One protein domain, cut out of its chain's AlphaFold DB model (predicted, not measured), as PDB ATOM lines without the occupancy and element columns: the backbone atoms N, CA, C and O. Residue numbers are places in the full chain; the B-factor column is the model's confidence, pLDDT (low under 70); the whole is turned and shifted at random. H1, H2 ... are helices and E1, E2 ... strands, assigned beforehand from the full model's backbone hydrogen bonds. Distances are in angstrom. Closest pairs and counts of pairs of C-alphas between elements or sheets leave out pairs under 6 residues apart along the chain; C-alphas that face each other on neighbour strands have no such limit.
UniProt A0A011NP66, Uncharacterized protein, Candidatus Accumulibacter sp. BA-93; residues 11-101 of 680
ATOM      1  N   TYR A  11     -21.349  29.910  41.455       94.44
ATOM      2  CA  TYR A  11     -21.258  31.359  41.605       94.44
ATOM      3  C   TYR A  11     -22.630  32.030  41.663       94.44
ATOM      4  O   TYR A  11     -23.650  31.451  41.301       94.44
ATOM      5  N   ILE A  12     -22.634  33.262  42.173       93.81
ATOM      6  CA  ILE A  12     -23.821  34.108  42.259       93.81
ATOM      7  C   ILE A  12     -23.828  35.049  41.060       93.81
ATOM      8  O   ILE A  12     -22.813  35.687  40.774       93.81
ATOM      9  N   GLU A  13     -24.978  35.164  40.406       91.88
ATOM     10  CA  GLU A  13     -25.222  36.124  39.336       91.88
ATOM     11  C   GLU A  13     -26.395  37.045  39.719       91.88
ATOM     12  O   GLU A  13     -27.497  36.559  39.998       91.88
ATOM     13  N   PRO A  14     -26.193  38.373  39.778       92.00
ATOM     14  CA  PRO A  14     -27.291  39.307  39.978       92.00
ATOM     15  C   PRO A  14     -28.151  39.383  38.710       92.00
ATOM     16  O   PRO A  14     -27.673  39.742  37.636       92.00
ATOM     17  N   VAL A  15     -29.442  39.089  38.848       91.69
ATOM     18  CA  VAL A  15     -30.455  39.270  37.804       91.69
ATOM     19  C   VAL A  15     -31.139  40.611  38.041       91.69
ATOM     20  O   VAL A  15     -31.855  40.786  39.033       91.69
ATOM     21  N   ILE A  16     -30.891  41.560  37.141       91.25
ATOM     22  CA  ILE A  16     -31.392  42.935  37.219       91.25
ATOM     23  C   ILE A  16     -32.751  43.008  36.512       91.25
ATOM     24  O   ILE A  16     -32.872  42.627  35.349       91.25
ATOM     25  N   GLY A  17     -33.768  43.486  37.223       85.56
ATOM     26  CA  GLY A  17     -35.084  43.821  36.682       85.56
ATOM     27  C   GLY A  17     -35.303  45.334  36.626       85.56
ATOM     28  O   GLY A  17     -34.424  46.126  36.968       85.56
ATOM     29  N   SER A  18     -36.504  45.761  36.234       82.31
ATOM     30  CA  SER A  18     -36.891  47.176  36.232       82.31
ATOM     31  C   SER A  18     -36.962  47.725  37.666       82.31
ATOM     32  O   SER A  18     -37.956  47.529  38.363       82.31
ATOM     33  N   GLY A  19     -35.890  48.378  38.124       80.81
ATOM     34  CA  GLY A  19     -35.808  49.003  39.451       80.81
ATOM     35  C   GLY A  19     -35.581  48.038  40.623       80.81
ATOM     36  O   GLY A  19     -35.663  48.454  41.774       80.81
ATOM     37  N   SER A  20     -35.287  46.762  40.365       87.06
ATOM     38  CA  SER A  20     -35.008  45.765  41.406       87.06
ATOM     39  C   SER A  20     -33.957  44.756  40.951       87.06
ATOM     40  O   SER A  20     -33.608  44.690  39.774       87.06
ATOM     41  N   TYR A  21     -33.435  43.961  41.883       91.19
ATOM     42  CA  TYR A  21     -32.537  42.857  41.565       91.19
ATOM     43  C   TYR A  21     -32.782  41.658  42.485       91.19
ATOM     44  O   TYR A  21     -33.248  41.784  43.629       91.19
ATOM     45  N   ARG A  22     -32.439  40.476  41.978       91.75
ATOM     46  CA  ARG A  22     -32.377  39.224  42.742       91.75
ATOM     47  C   ARG A  22     -31.066  38.510  42.456       91.75
ATOM     48  O   ARG A  22     -30.467  38.721  41.407       91.75
ATOM     49  N   PHE A  23     -30.650  37.635  43.356       94.06
ATOM     50  CA  PHE A  23     -29.496  36.777  43.126       94.06
ATOM     51  C   PHE A  23     -29.948  35.423  42.582       94.06
ATOM     52  O   PHE A  23     -30.910  34.831  43.070       94.06
ATOM     53  N   ALA A  24     -29.279  34.955  41.534       94.75
ATOM     54  CA  ALA A  24     -29.372  33.592  41.038       94.75
ATOM     55  C   ALA A  24     -28.088  32.841  41.400       94.75
ATOM     56  O   ALA A  24     -27.011  33.434  41.474       94.75
ATOM     57  N   VAL A  25     -28.207  31.534  41.602       95.69
ATOM     58  CA  VAL A  25     -27.064  30.643  41.793       95.69
ATOM     59  C   VAL A  25     -26.882  29.831  40.524       95.69
ATOM     60  O   VAL A  25     -27.821  29.185  40.063       95.69
ATOM     61  N   ILE A  26     -25.673  29.870  39.974       95.19
ATOM     62  CA  ILE A  26     -25.291  29.120  38.782       95.19
ATOM     63  C   ILE A  26     -24.264  28.066  39.186       95.19
ATOM     64  O   ILE A  26     -23.241  28.384  39.799       95.19
ATOM     65  N   VAL A  27     -24.547  26.809  38.844       92.81
ATOM     66  CA  VAL A  27     -23.626  25.681  39.015       92.81
ATOM     67  C   VAL A  27     -22.812  25.521  37.735       92.81
ATOM     68  O   VAL A  27     -23.365  25.495  36.638       92.81
ATOM     69  N   GLY A  28     -21.497  25.416  37.885       91.75
ATOM     70  CA  GLY A  28     -20.529  25.335  36.801       91.75
ATOM     71  C   GLY A  28     -19.574  26.527  36.758       91.75
ATOM     72  O   GLY A  28     -19.585  27.424  37.607       91.75
ATOM     73  N   LYS A  29     -18.707  26.521  35.742       91.06
ATOM     74  CA  LYS A  29     -17.700  27.565  35.553       91.06
ATOM     75  C   LYS A  29     -18.360  28.880  35.118       91.06
ATOM     76  O   LYS A  29     -19.178  28.861  34.195       91.06
ATOM     77  N   PRO A  30     -17.995  30.022  35.726       89.88
ATOM     78  CA  PRO A  30     -18.467  31.317  35.261       89.88
ATOM     79  C   PRO A  30     -17.963  31.594  33.845       89.88
ATOM     80  O   PRO A  30     -16.810  31.310  33.522       89.88
ATOM     81  N   LYS A  31     -18.821  32.198  33.014       87.81
ATOM     82  CA  LYS A  31     -18.436  32.668  31.671       87.81
ATOM     83  C   LYS A  31     -17.319  33.714  31.733       87.81
ATOM     84  O   LYS A  31     -16.460  33.746  30.862       87.81
ATOM     85  N   ASP A  32     -17.340  34.541  32.776       87.81
ATOM     86  CA  ASP A  32     -16.323  35.542  33.089       87.81
ATOM     87  C   ASP A  32     -15.842  35.324  34.531       87.81
ATOM     88  O   ASP A  32     -16.498  35.712  35.505       87.81
ATOM     89  N   ALA A  33     -14.713  34.627  34.664       85.31
ATOM     90  CA  ALA A  33     -14.155  34.250  35.956       85.31
ATOM     91  C   ALA A  33     -13.649  35.456  36.757       85.31
ATOM     92  O   ALA A  33     -13.830  35.494  37.976       85.31
ATOM     93  N   GLU A  34     -13.067  36.455  36.090       85.00
ATOM     94  CA  GLU A  34     -12.550  37.649  36.762       85.00
ATOM     95  C   GLU A  34     -13.691  38.506  37.307       85.00
ATOM     96  O   GLU A  34     -13.635  38.938  38.459       85.00
ATOM     97  N   ARG A  35     -14.784  38.658  36.551       84.81
ATOM     98  CA  ARG A  35     -15.991  39.336  37.042       84.81
ATOM     99  C   ARG A  35     -16.665  38.584  38.190       84.81
ATOM    100  O   ARG A  35     -17.054  39.195  39.183       84.81
ATOM    101  N   ALA A  36     -16.788  37.260  38.098       85.75
ATOM    102  CA  ALA A  36     -17.382  36.453  39.171       85.75
ATOM    103  C   ALA A  36     -16.546  36.463  40.469       85.75
ATOM    104  O   ALA A  36     -17.072  36.225  41.568       85.75
ATOM    105  N   LYS A  37     -15.239  36.723  40.339       84.19
ATOM    106  CA  LYS A  37     -14.288  36.882  41.441       84.19
ATOM    107  C   LYS A  37     -14.297  38.296  42.024       84.19
ATOM    108  O   LYS A  37     -14.219  38.424  43.243       84.19
ATOM    109  N   SER A  38     -14.395  39.335  41.195       82.94
ATOM    110  CA  SER A  38     -14.404  40.736  41.642       82.94
ATOM    111  C   SER A  38     -15.757  41.193  42.199       82.94
ATOM    112  O   SER A  38     -15.797  42.093  43.044       82.94
ATOM    113  N   GLY A  39     -16.858  40.565  41.774       87.50
ATOM    114  CA  GLY A  39     -18.204  40.889  42.239       87.50
ATOM    115  C   GLY A  39     -18.590  42.329  41.897       87.50
ATOM    116  O   GLY A  39     -18.499  42.751  40.747       87.50
ATOM    117  N   THR A  40     -19.027  43.092  42.899       89.44
ATOM    118  CA  THR A  40     -19.357  44.523  42.764       89.44
ATOM    119  C   THR A  40     -18.169  45.445  43.024       89.44
ATOM    120  O   THR A  40     -18.336  46.663  43.022       89.44
ATOM    121  N   SER A  41     -16.969  44.911  43.276       88.19
ATOM    122  CA  SER A  41     -15.804  45.742  43.577       88.19
ATOM    123  C   SER A  41     -15.407  46.598  42.374       88.19
ATOM    124  O   SER A  41     -15.156  46.086  41.286       88.19
ATOM    125  N   ALA A  42     -15.246  47.903  42.596       83.69
ATOM    126  CA  ALA A  42     -14.715  48.831  41.596       83.69
ATOM    127  C   ALA A  42     -13.167  48.901  41.607       83.69
ATOM    128  O   ALA A  42     -12.567  49.760  40.956       83.69
ATOM    129  N   GLY A  43     -12.507  48.015  42.367       77.06
ATOM    130  CA  GLY A  43     -11.053  47.935  42.517       77.06
ATOM    131  C   GLY A  43     -10.528  48.440  43.867       77.06
ATOM    132  O   GLY A  43     -11.233  49.076  44.658       77.06
ATOM    133  N   LYS A  44      -9.240  48.169  44.136       62.69
ATOM    134  CA  LYS A  44      -8.542  48.596  45.361       62.69
ATOM    135  C   LYS A  44      -8.601  50.128  45.452       62.69
ATOM    136  O   LYS A  44      -7.883  50.796  44.720       62.69
ATOM    137  N   ARG A  45      -9.430  50.662  46.364       66.62
ATOM    138  CA  ARG A  45      -9.683  52.096  46.680       66.62
ATOM    139  C   ARG A  45     -10.901  52.763  46.025       66.62
ATOM    140  O   ARG A  45     -11.229  53.869  46.437       66.62
ATOM    141  N   LYS A  46     -11.614  52.117  45.097       75.88
ATOM    142  CA  LYS A  46     -12.826  52.697  44.472       75.88
ATOM    143  C   LYS A  46     -14.147  52.194  45.078       75.88
ATOM    144  O   LYS A  46     -15.204  52.518  44.557       75.88
ATOM    145  N   ALA A  47     -14.077  51.441  46.181       86.19
ATOM    146  CA  ALA A  47     -15.216  50.805  46.850       86.19
ATOM    147  C   ALA A  47     -16.017  49.896  45.893       86.19
ATOM    148  O   ALA A  47     -15.459  48.889  45.442       86.19
ATOM    149  N   PHE A  48     -17.275  50.224  45.580       93.25
ATOM    150  CA  PHE A  48     -18.186  49.338  44.844       93.25
ATOM    151  C   PHE A  48     -18.902  50.049  43.701       93.25
ATOM    152  O   PHE A  48     -19.029  51.267  43.704       93.25
ATOM    153  N   SER A  49     -19.411  49.289  42.739       91.75
ATOM    154  CA  SER A  49     -20.340  49.776  41.716       91.75
ATOM    155  C   SER A  49     -21.768  49.356  42.056       91.75
ATOM    156  O   SER A  49     -22.012  48.213  42.448       91.75
ATOM    157  N   CYS A  50     -22.725  50.271  41.882       90.50
ATOM    158  CA  CYS A  50     -24.145  49.973  42.047       90.50
ATOM    159  C   CYS A  50     -24.589  48.885  41.058       90.50
ATOM    160  O   CYS A  50     -24.374  49.019  39.855       90.50
ATOM    161  N   LEU A  51     -25.268  47.842  41.551       89.25
ATOM    162  CA  LEU A  51     -25.764  46.741  40.717       89.25
ATOM    163  C   LEU A  51     -26.787  47.182  39.663       89.25
ATOM    164  O   LEU A  51     -26.861  46.561  38.612       89.25
ATOM    165  N   ILE A  52     -27.577  48.226  39.939       89.56
ATOM    166  CA  ILE A  52     -28.649  48.683  39.042       89.56
ATOM    167  C   ILE A  52     -28.128  49.733  38.055       89.56
ATOM    168  O   ILE A  52     -28.346  49.609  36.857       89.56
ATOM    169  N   SER A  53     -27.451  50.776  38.550       88.56
ATOM    170  CA  SER A  53     -27.055  51.929  37.726       88.56
ATOM    171  C   SER A  53     -25.616  51.874  37.211       88.56
ATOM    172  O   SER A  53     -25.245  52.687  36.371       88.56
ATOM    173  N   GLY A  54     -24.771  50.988  37.748       86.94
ATOM    174  CA  GLY A  54     -23.333  50.950  37.459       86.94
ATOM    175  C   GLY A  54     -22.527  52.107  38.064       86.94
ATOM    176  O   GLY A  54     -21.297  52.088  38.005       86.94
ATOM    177  N   VAL A  55     -23.188  53.094  38.680       89.50
ATOM    178  CA  VAL A  55     -22.534  54.268  39.273       89.50
ATOM    179  C   VAL A  55     -21.615  53.832  40.424       89.50
ATOM    180  O   VAL A  55     -22.040  53.030  41.264       89.50
ATOM    181  N   PRO A  56     -20.370  54.343  40.493       90.06
ATOM    182  CA  PRO A  56     -19.483  54.099  41.625       90.06
ATOM    183  C   PRO A  56     -20.071  54.625  42.941       90.06
ATOM    184  O   PRO A  56     -20.466  55.784  43.045       90.06
ATOM    185  N   ILE A  57     -20.077  53.774  43.959       92.38
ATOM    186  CA  ILE A  57     -20.483  54.060  45.331       92.38
ATOM    187  C   ILE A  57     -19.208  54.175  46.170       92.38
ATOM    188  O   ILE A  57     -18.535  53.176  46.425       92.38
ATOM    189  N   THR A  58     -18.853  55.392  46.586       92.62
ATOM    190  CA  THR A  58     -17.611  55.667  47.327       92.62
ATOM    191  C   THR A  58     -17.699  55.235  48.793       92.62
ATOM    192  O   THR A  58     -18.784  55.149  49.367       92.62
ATOM    193  N   TYR A  59     -16.550  55.015  49.447       92.81
ATOM    194  CA  TYR A  59     -16.525  54.697  50.883       92.81
ATOM    195  C   TYR A  59     -17.157  55.787  51.751       92.81
ATOM    196  O   TYR A  59     -17.784  55.459  52.751       92.81
ATOM    197  N   ASP A  60     -17.011  57.062  51.389       93.69
ATOM    198  CA  ASP A  60     -17.572  58.158  52.182       93.69
ATOM    199  C   ASP A  60     -19.095  58.178  52.119       93.69
ATOM    200  O   ASP A  60     -19.732  58.320  53.161       93.69
ATOM    201  N   TYR A  61     -19.671  57.916  50.940       94.19
ATOM    202  CA  TYR A  61     -21.111  57.721  50.800       94.19
ATOM    203  C   TYR A  61     -21.591  56.511  51.610       94.19
ATOM    204  O   TYR A  61     -22.531  56.613  52.390       94.19
ATOM    205  N   ILE A  62     -20.910  55.364  51.514       94.12
ATOM    206  CA  ILE A  62     -21.309  54.168  52.277       94.12
ATOM    207  C   ILE A  62     -21.284  54.447  53.781       94.12
ATOM    208  O   ILE A  62     -22.220  54.097  54.493       94.12
ATOM    209  N   ARG A  63     -20.236  55.115  54.274       94.94
ATOM    210  CA  ARG A  63     -20.133  55.496  55.687       94.94
ATOM    211  C   ARG A  63     -21.225  56.480  56.092       94.94
ATOM    212  O   ARG A  63     -21.743  56.342  57.198       94.94
ATOM    213  N   SER A  64     -21.571  57.460  55.253       96.69
ATOM    214  CA  SER A  64     -22.636  58.420  55.569       96.69
ATOM    215  C   SER A  64     -24.003  57.744  55.638       96.69
ATOM    216  O   SER A  64     -24.731  57.955  56.605       96.69
ATOM    217  N   GLU A  65     -24.325  56.886  54.669       96.69
ATOM    218  CA  GLU A  65     -25.591  56.148  54.641       96.69
ATOM    219  C   GLU A  65     -25.695  55.148  55.796       96.69
ATOM    220  O   GLU A  65     -26.730  55.066  56.459       96.69
ATOM    221  N   ALA A  66     -24.610  54.425  56.085       95.25
ATOM    222  CA  ALA A  66     -24.570  53.453  57.170       95.25
ATOM    223  C   ALA A  66     -24.702  54.124  58.547       95.25
ATOM    224  O   ALA A  66     -25.523  53.701  59.357       95.25
ATOM    225  N   LYS A  67     -23.996  55.240  58.786       95.19
ATOM    226  CA  LYS A  67     -24.153  56.043  60.016       95.19
ATOM    227  C   LYS A  67     -25.540  56.666  60.160       95.19
ATOM    228  O   LYS A  67     -25.956  56.947  61.277       95.19
ATOM    229  N   ALA A  68     -26.245  56.874  59.053       96.69
ATOM    230  CA  ALA A  68     -27.630  57.323  59.052       96.69
ATOM    231  C   ALA A  68     -28.649  56.168  59.160       96.69
ATOM    232  O   ALA A  68     -29.846  56.410  59.014       96.69
ATOM    233  N   GLY A  69     -28.197  54.928  59.387       93.88
ATOM    234  CA  GLY A  69     -29.057  53.758  59.587       93.88
ATOM    235  C   GLY A  69     -29.712  53.214  58.315       93.88
ATOM    236  O   GLY A  69     -30.685  52.472  58.409       93.88
ATOM    237  N   ARG A  70     -29.219  53.581  57.123       95.12
ATOM    238  CA  ARG A  70     -29.803  53.172  55.828       95.12
ATOM    239  C   ARG A  70     -29.114  51.971  55.177       95.12
ATOM    240  O   ARG A  70     -29.503  51.553  54.088       95.12
ATOM    241  N   MET A  71     -28.097  51.412  55.826       91.94
ATOM    242  CA  MET A  71     -27.451  50.176  55.389       91.94
ATOM    243  C   MET A  71     -28.283  48.966  55.831       91.94
ATOM    244  O   MET A  71     -28.755  48.920  56.963       91.94
ATOM    245  N   GLY A  72     -28.449  47.986  54.942       90.19
ATOM    246  CA  GLY A  72     -29.188  46.755  55.217       90.19
ATOM    247  C   GLY A  72     -28.555  45.543  54.543       90.19
ATOM    248  O   GLY A  72     -27.574  45.663  53.811       90.19
ATOM    249  N   GLU A  73     -29.139  44.373  54.783       91.44
ATOM    250  CA  GLU A  73     -28.657  43.079  54.291       91.44
ATOM    251  C   GLU A  73     -29.584  42.477  53.221       91.44
ATOM    252  O   GLU A  73     -30.806  42.672  53.227       91.44
ATOM    253  N   ARG A  74     -28.995  41.710  52.296       91.62
ATOM    254  CA  ARG A  74     -29.707  40.999  51.226       91.62
ATOM    255  C   ARG A  74     -29.201  39.562  51.156       91.62
ATOM    256  O   ARG A  74     -27.998  39.347  51.028       91.62
ATOM    257  N   LEU A  75     -30.104  38.581  51.209       94.25
ATOM    258  CA  LEU A  75     -29.717  37.174  51.129       94.25
ATOM    259  C   LEU A  75     -29.236  36.865  49.707       94.25
ATOM    260  O   LEU A  75     -29.970  37.076  48.744       94.25
ATOM    261  N   MET A  76     -28.002  36.376  49.573       94.38
ATOM    262  CA  MET A  76     -27.388  36.132  48.261       94.38
ATOM    263  C   MET A  76     -27.509  34.682  47.794       94.38
ATOM    264  O   MET A  76     -27.700  34.428  46.607       94.38
ATOM    265  N   ALA A  77     -27.377  33.736  48.719       95.81
ATOM    266  CA  ALA A  77     -27.449  32.306  48.464       95.81
ATOM    267  C   ALA A  77     -27.723  31.560  49.773       95.81
ATOM    268  O   ALA A  77     -27.466  32.080  50.860       95.81
ATOM    269  N   ILE A  78     -28.201  30.326  49.653       95.06
ATOM    270  CA  ILE A  78     -28.290  29.369  50.755       95.06
ATOM    271  C   ILE A  78     -27.378  28.198  50.411       95.06
ATOM    272  O   ILE A  78     -27.405  27.694  49.289       95.06
ATOM    273  N   VAL A  79     -26.570  27.774  51.377       93.38
ATOM    274  CA  VAL A  79     -25.740  26.577  51.246       93.38
ATOM    275  C   VAL A  79     -26.360  25.485  52.101       93.38
ATOM    276  O   VAL A  79     -26.494  25.650  53.310       93.38
ATOM    277  N   ALA A  80     -26.745  24.386  51.465       92.19
ATOM    278  CA  ALA A  80     -27.320  23.217  52.114       92.19
ATOM    279  C   ALA A  80     -26.353  22.031  52.048       92.19
ATOM    280  O   ALA A  80     -25.461  21.960  51.197       92.19
ATOM    281  N   GLU A  81     -26.536  21.083  52.958       89.44
ATOM    282  CA  GLU A  81     -25.914  19.770  52.864       89.44
ATOM    283  C   GLU A  81     -26.697  18.874  51.904       89.44
ATOM    284  O   GLU A  81     -27.925  18.877  51.912       89.44
ATOM    285  N   GLY A  82     -25.987  18.125  51.064       88.38
ATOM    286  CA  GLY A  82     -26.554  17.100  50.197       88.38
ATOM    287  C   GLY A  82     -25.685  15.843  50.195       88.38
ATOM    288  O   GLY A  82     -24.546  15.864  50.658       88.38
ATOM    289  N   GLU A  83     -26.195  14.754  49.619       86.69
ATOM    290  CA  GLU A  83     -25.589  13.410  49.699       86.69
ATOM    291  C   GLU A  83     -24.123  13.326  49.231       86.69
ATOM    292  O   GLU A  83     -23.361  12.493  49.710       86.69
ATOM    293  N   ARG A  84     -23.717  14.165  48.265       84.00
ATOM    294  CA  ARG A  84     -22.375  14.133  47.638       84.00
ATOM    295  C   ARG A  84     -21.585  15.439  47.810       84.00
ATOM    296  O   ARG A  84     -20.584  15.673  47.113       84.00
ATOM    297  N   GLY A  85     -22.036  16.306  48.715       85.25
ATOM    298  CA  GLY A  85     -21.408  17.591  49.023       85.25
ATOM    299  C   GLY A  85     -22.408  18.728  49.211       85.25
ATOM    300  O   GLY A  85     -23.609  18.516  49.344       85.25
ATOM    301  N   ARG A  86     -21.895  19.961  49.224       90.31
ATOM    302  CA  ARG A  86     -22.719  21.161  49.388       90.31
ATOM    303  C   ARG A  86     -23.589  21.415  48.156       90.31
ATOM    304  O   ARG A  86     -23.128  21.284  47.023       90.31
ATOM    305  N   VAL A  87     -24.831  21.818  48.403       93.44
ATOM    306  CA  VAL A  87     -25.789  22.282  47.396       93.44
ATOM    307  C   VAL A  87     -25.977  23.781  47.578       93.44
ATOM    308  O   VAL A  87     -26.144  24.262  48.696       93.44
ATOM    309  N   TYR A  88     -25.950  24.526  46.478       95.12
ATOM    310  CA  TYR A  88     -26.101  25.976  46.482       95.12
ATOM    311  C   TYR A  88     -27.465  26.344  45.905       95.12
ATOM    312  O   TYR A  88     -27.781  25.981  44.772       95.12
ATOM    313  N   LEU A  89     -28.268  27.061  46.682       95.06
ATOM    314  CA  LEU A  89     -29.650  27.393  46.358       95.06
ATOM    315  C   LEU A  89     -29.825  28.906  46.232       95.06
ATOM    316  O   LEU A  89     -29.262  29.686  47.008       95.06
ATOM    317  N   ALA A  90     -30.630  29.319  45.255       95.00
ATOM    318  CA  ALA A  90     -31.008  30.716  45.099       95.00
ATOM    319  C   ALA A  90     -31.938  31.167  46.246       95.00
ATOM    320  O   ALA A  90     -32.788  30.392  46.697       95.00
ATOM    321  N   PRO A  91     -31.808  32.415  46.720       94.44
ATOM    322  CA  PRO A  91     -32.688  32.965  47.739       94.44
ATOM    323  C   PRO A  91     -34.115  33.143  47.205       94.44
ATOM    324  O   PRO A  91     -34.323  33.485  46.040       94.44
ATOM    325  N   SER A  92     -35.103  32.968  48.086       91.88
ATOM    326  CA  SER A  92     -36.505  33.297  47.827       91.88
ATOM    327  C   SER A  92     -36.946  34.430  48.767       91.88
ATOM    328  O   SER A  92     -36.348  34.602  49.836       91.88
ATOM    329  N   PRO A  93     -37.992  35.202  48.419       90.88
ATOM    330  CA  PRO A  93     -38.550  36.206  49.328       90.88
ATOM    331  C   PRO A  93     -39.008  35.616  50.668       90.88
ATOM    332  O   PRO A  93     -38.887  36.268  51.702       90.88
ATOM    333  N   GLU A  94     -39.494  34.373  50.662       94.06
ATOM    334  CA  GLU A  94     -39.910  33.659  51.869       94.06
ATOM    335  C   GLU A  94     -38.729  33.379  52.807       94.06
ATOM    336  O   GLU A  94     -38.841  33.621  54.009       94.06
ATOM    337  N   HIS A  95     -37.573  32.969  52.270       93.62
ATOM    338  CA  HIS A  95     -36.360  32.765  53.069       93.62
ATOM    339  C   HIS A  95     -35.931  34.050  53.795       93.62
ATOM    340  O   HIS A  95     -35.632  34.013  54.989       93.62
ATOM    341  N   GLU A  96     -35.942  35.197  53.105       91.12
ATOM    342  CA  GLU A  96     -35.641  36.494  53.730       91.12
ATOM    343  C   GLU A  96     -36.689  36.890  54.776       91.12
ATOM    344  O   GLU A  96     -36.340  37.376  55.853       91.12
ATOM    345  N   ALA A  97     -37.973  36.685  54.473       92.25
ATOM    346  CA  ALA A  97     -39.060  37.023  55.383       92.25
ATOM    347  C   ALA A  97     -38.977  36.215  56.684       92.25
ATOM    348  O   ALA A  97     -39.142  36.785  57.758       92.25
ATOM    349  N   ILE A  98     -38.684  34.912  56.603       91.81
ATOM    350  CA  ILE A  98     -38.483  34.053  57.777       91.81
ATOM    351  C   ILE A  98     -37.249  34.501  58.563       91.81
ATOM    352  O   ILE A  98     -37.331  34.628  59.783       91.81
ATOM    353  N   ALA A  99     -36.135  34.795  57.885       88.06
ATOM    354  CA  ALA A  99     -34.909  35.220  58.557       88.06
ATOM    355  C   ALA A  99     -35.106  36.495  59.400       88.06
ATOM    356  O   ALA A  99     -34.584  36.587  60.511       88.06
ATOM    357  N   ARG A 100     -35.931  37.433  58.917       89.88
ATOM    358  CA  ARG A 100     -36.255  38.695  59.605       89.88
ATOM    359  C   ARG A 100     -37.241  38.558  60.774       89.88
ATOM    360  O   ARG A 100     -37.444  39.535  61.485       89.88
ATOM    361  N   LYS A 101     -37.856  37.386  60.993       94.06
ATOM    362  CA  LYS A 101     -38.784  37.165  62.125       94.06
ATOM    363  C   LYS A 101     -38.076  36.981  63.466       94.06
ATOM    364  O   LYS A 101     -38.733  37.052  64.500       94.06
TER     365      LYS A 101
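AT A GLANCE: This is residues 11 to 101 of the 680 residues of an uncharacterized protein of Candidatus Accumulibacter sp. BA-93 (UniProt A0A011NP66). Two strand hairpins, the longer E1-E2 and the shorter E3-E4, come near each other at Val 25 of E2 and Leu 89 of E4, and three short, separate helices are spread round them, with H2 far out after a long stretch with no named element, residues 39 to 58. The whole is loose, with a radius of gyration of the C-alphas of 15.3 A and spans of 46 by 36 by 26 A. The 91 printed residues include three named helices and four named strands, in the order E1 E2 H1 H2 E3 E4 H3; the class is mixed, and both two-stranded sheets are antiparallel.

HOW THE PARTS SIT: Start at E1, residues 11 to 17, and E2, residues 20 to 27, a hairpin at 150 degrees; look for N 13 and O 24, 2.9 A apart, within hydrogen-bond range. Then find H1, residues 33 to 38: the closest C-alphas of E1 and H1, those of Tyr 11 and Ala 36, are 6.8 A apart. E3, residues 78 to 82, and E4, residues 85 to 89, form the other hairpin, at 145 degrees, with N 80 and O 87 at 2.8 A. The closest C-alphas of E2 and E4, of Val 25 and Leu 89, are 6.2 A apart. H2, residues 59 to 67, and H3, residues 93 to 99, are apart from each other and from E1 and E2. In H1, H2 and H3 every O i to N i+4 pair is within hydrogen-bond range.

IN THESE COORDINATES: Find C-alpha 11 at (-21.258, 31.359, 41.605), where E1 begins its 19.3 A; E2 runs 23.2 A. H2 runs 12.0 A from C-alpha 59 at (-16.525, 54.697, 50.883). E3 measures 12.4 A and E4 13.1 A; H3 ends at C-alpha 99, (-34.909, 35.220, 58.557).

THE WHOLE: The C-alphas farthest apart, of Asp 60 and Glu 83, are 45.5 A apart. The printed part has no cut. The link from H1 to H2 is long, and in it residues 44 to 45 have pLDDT under 70.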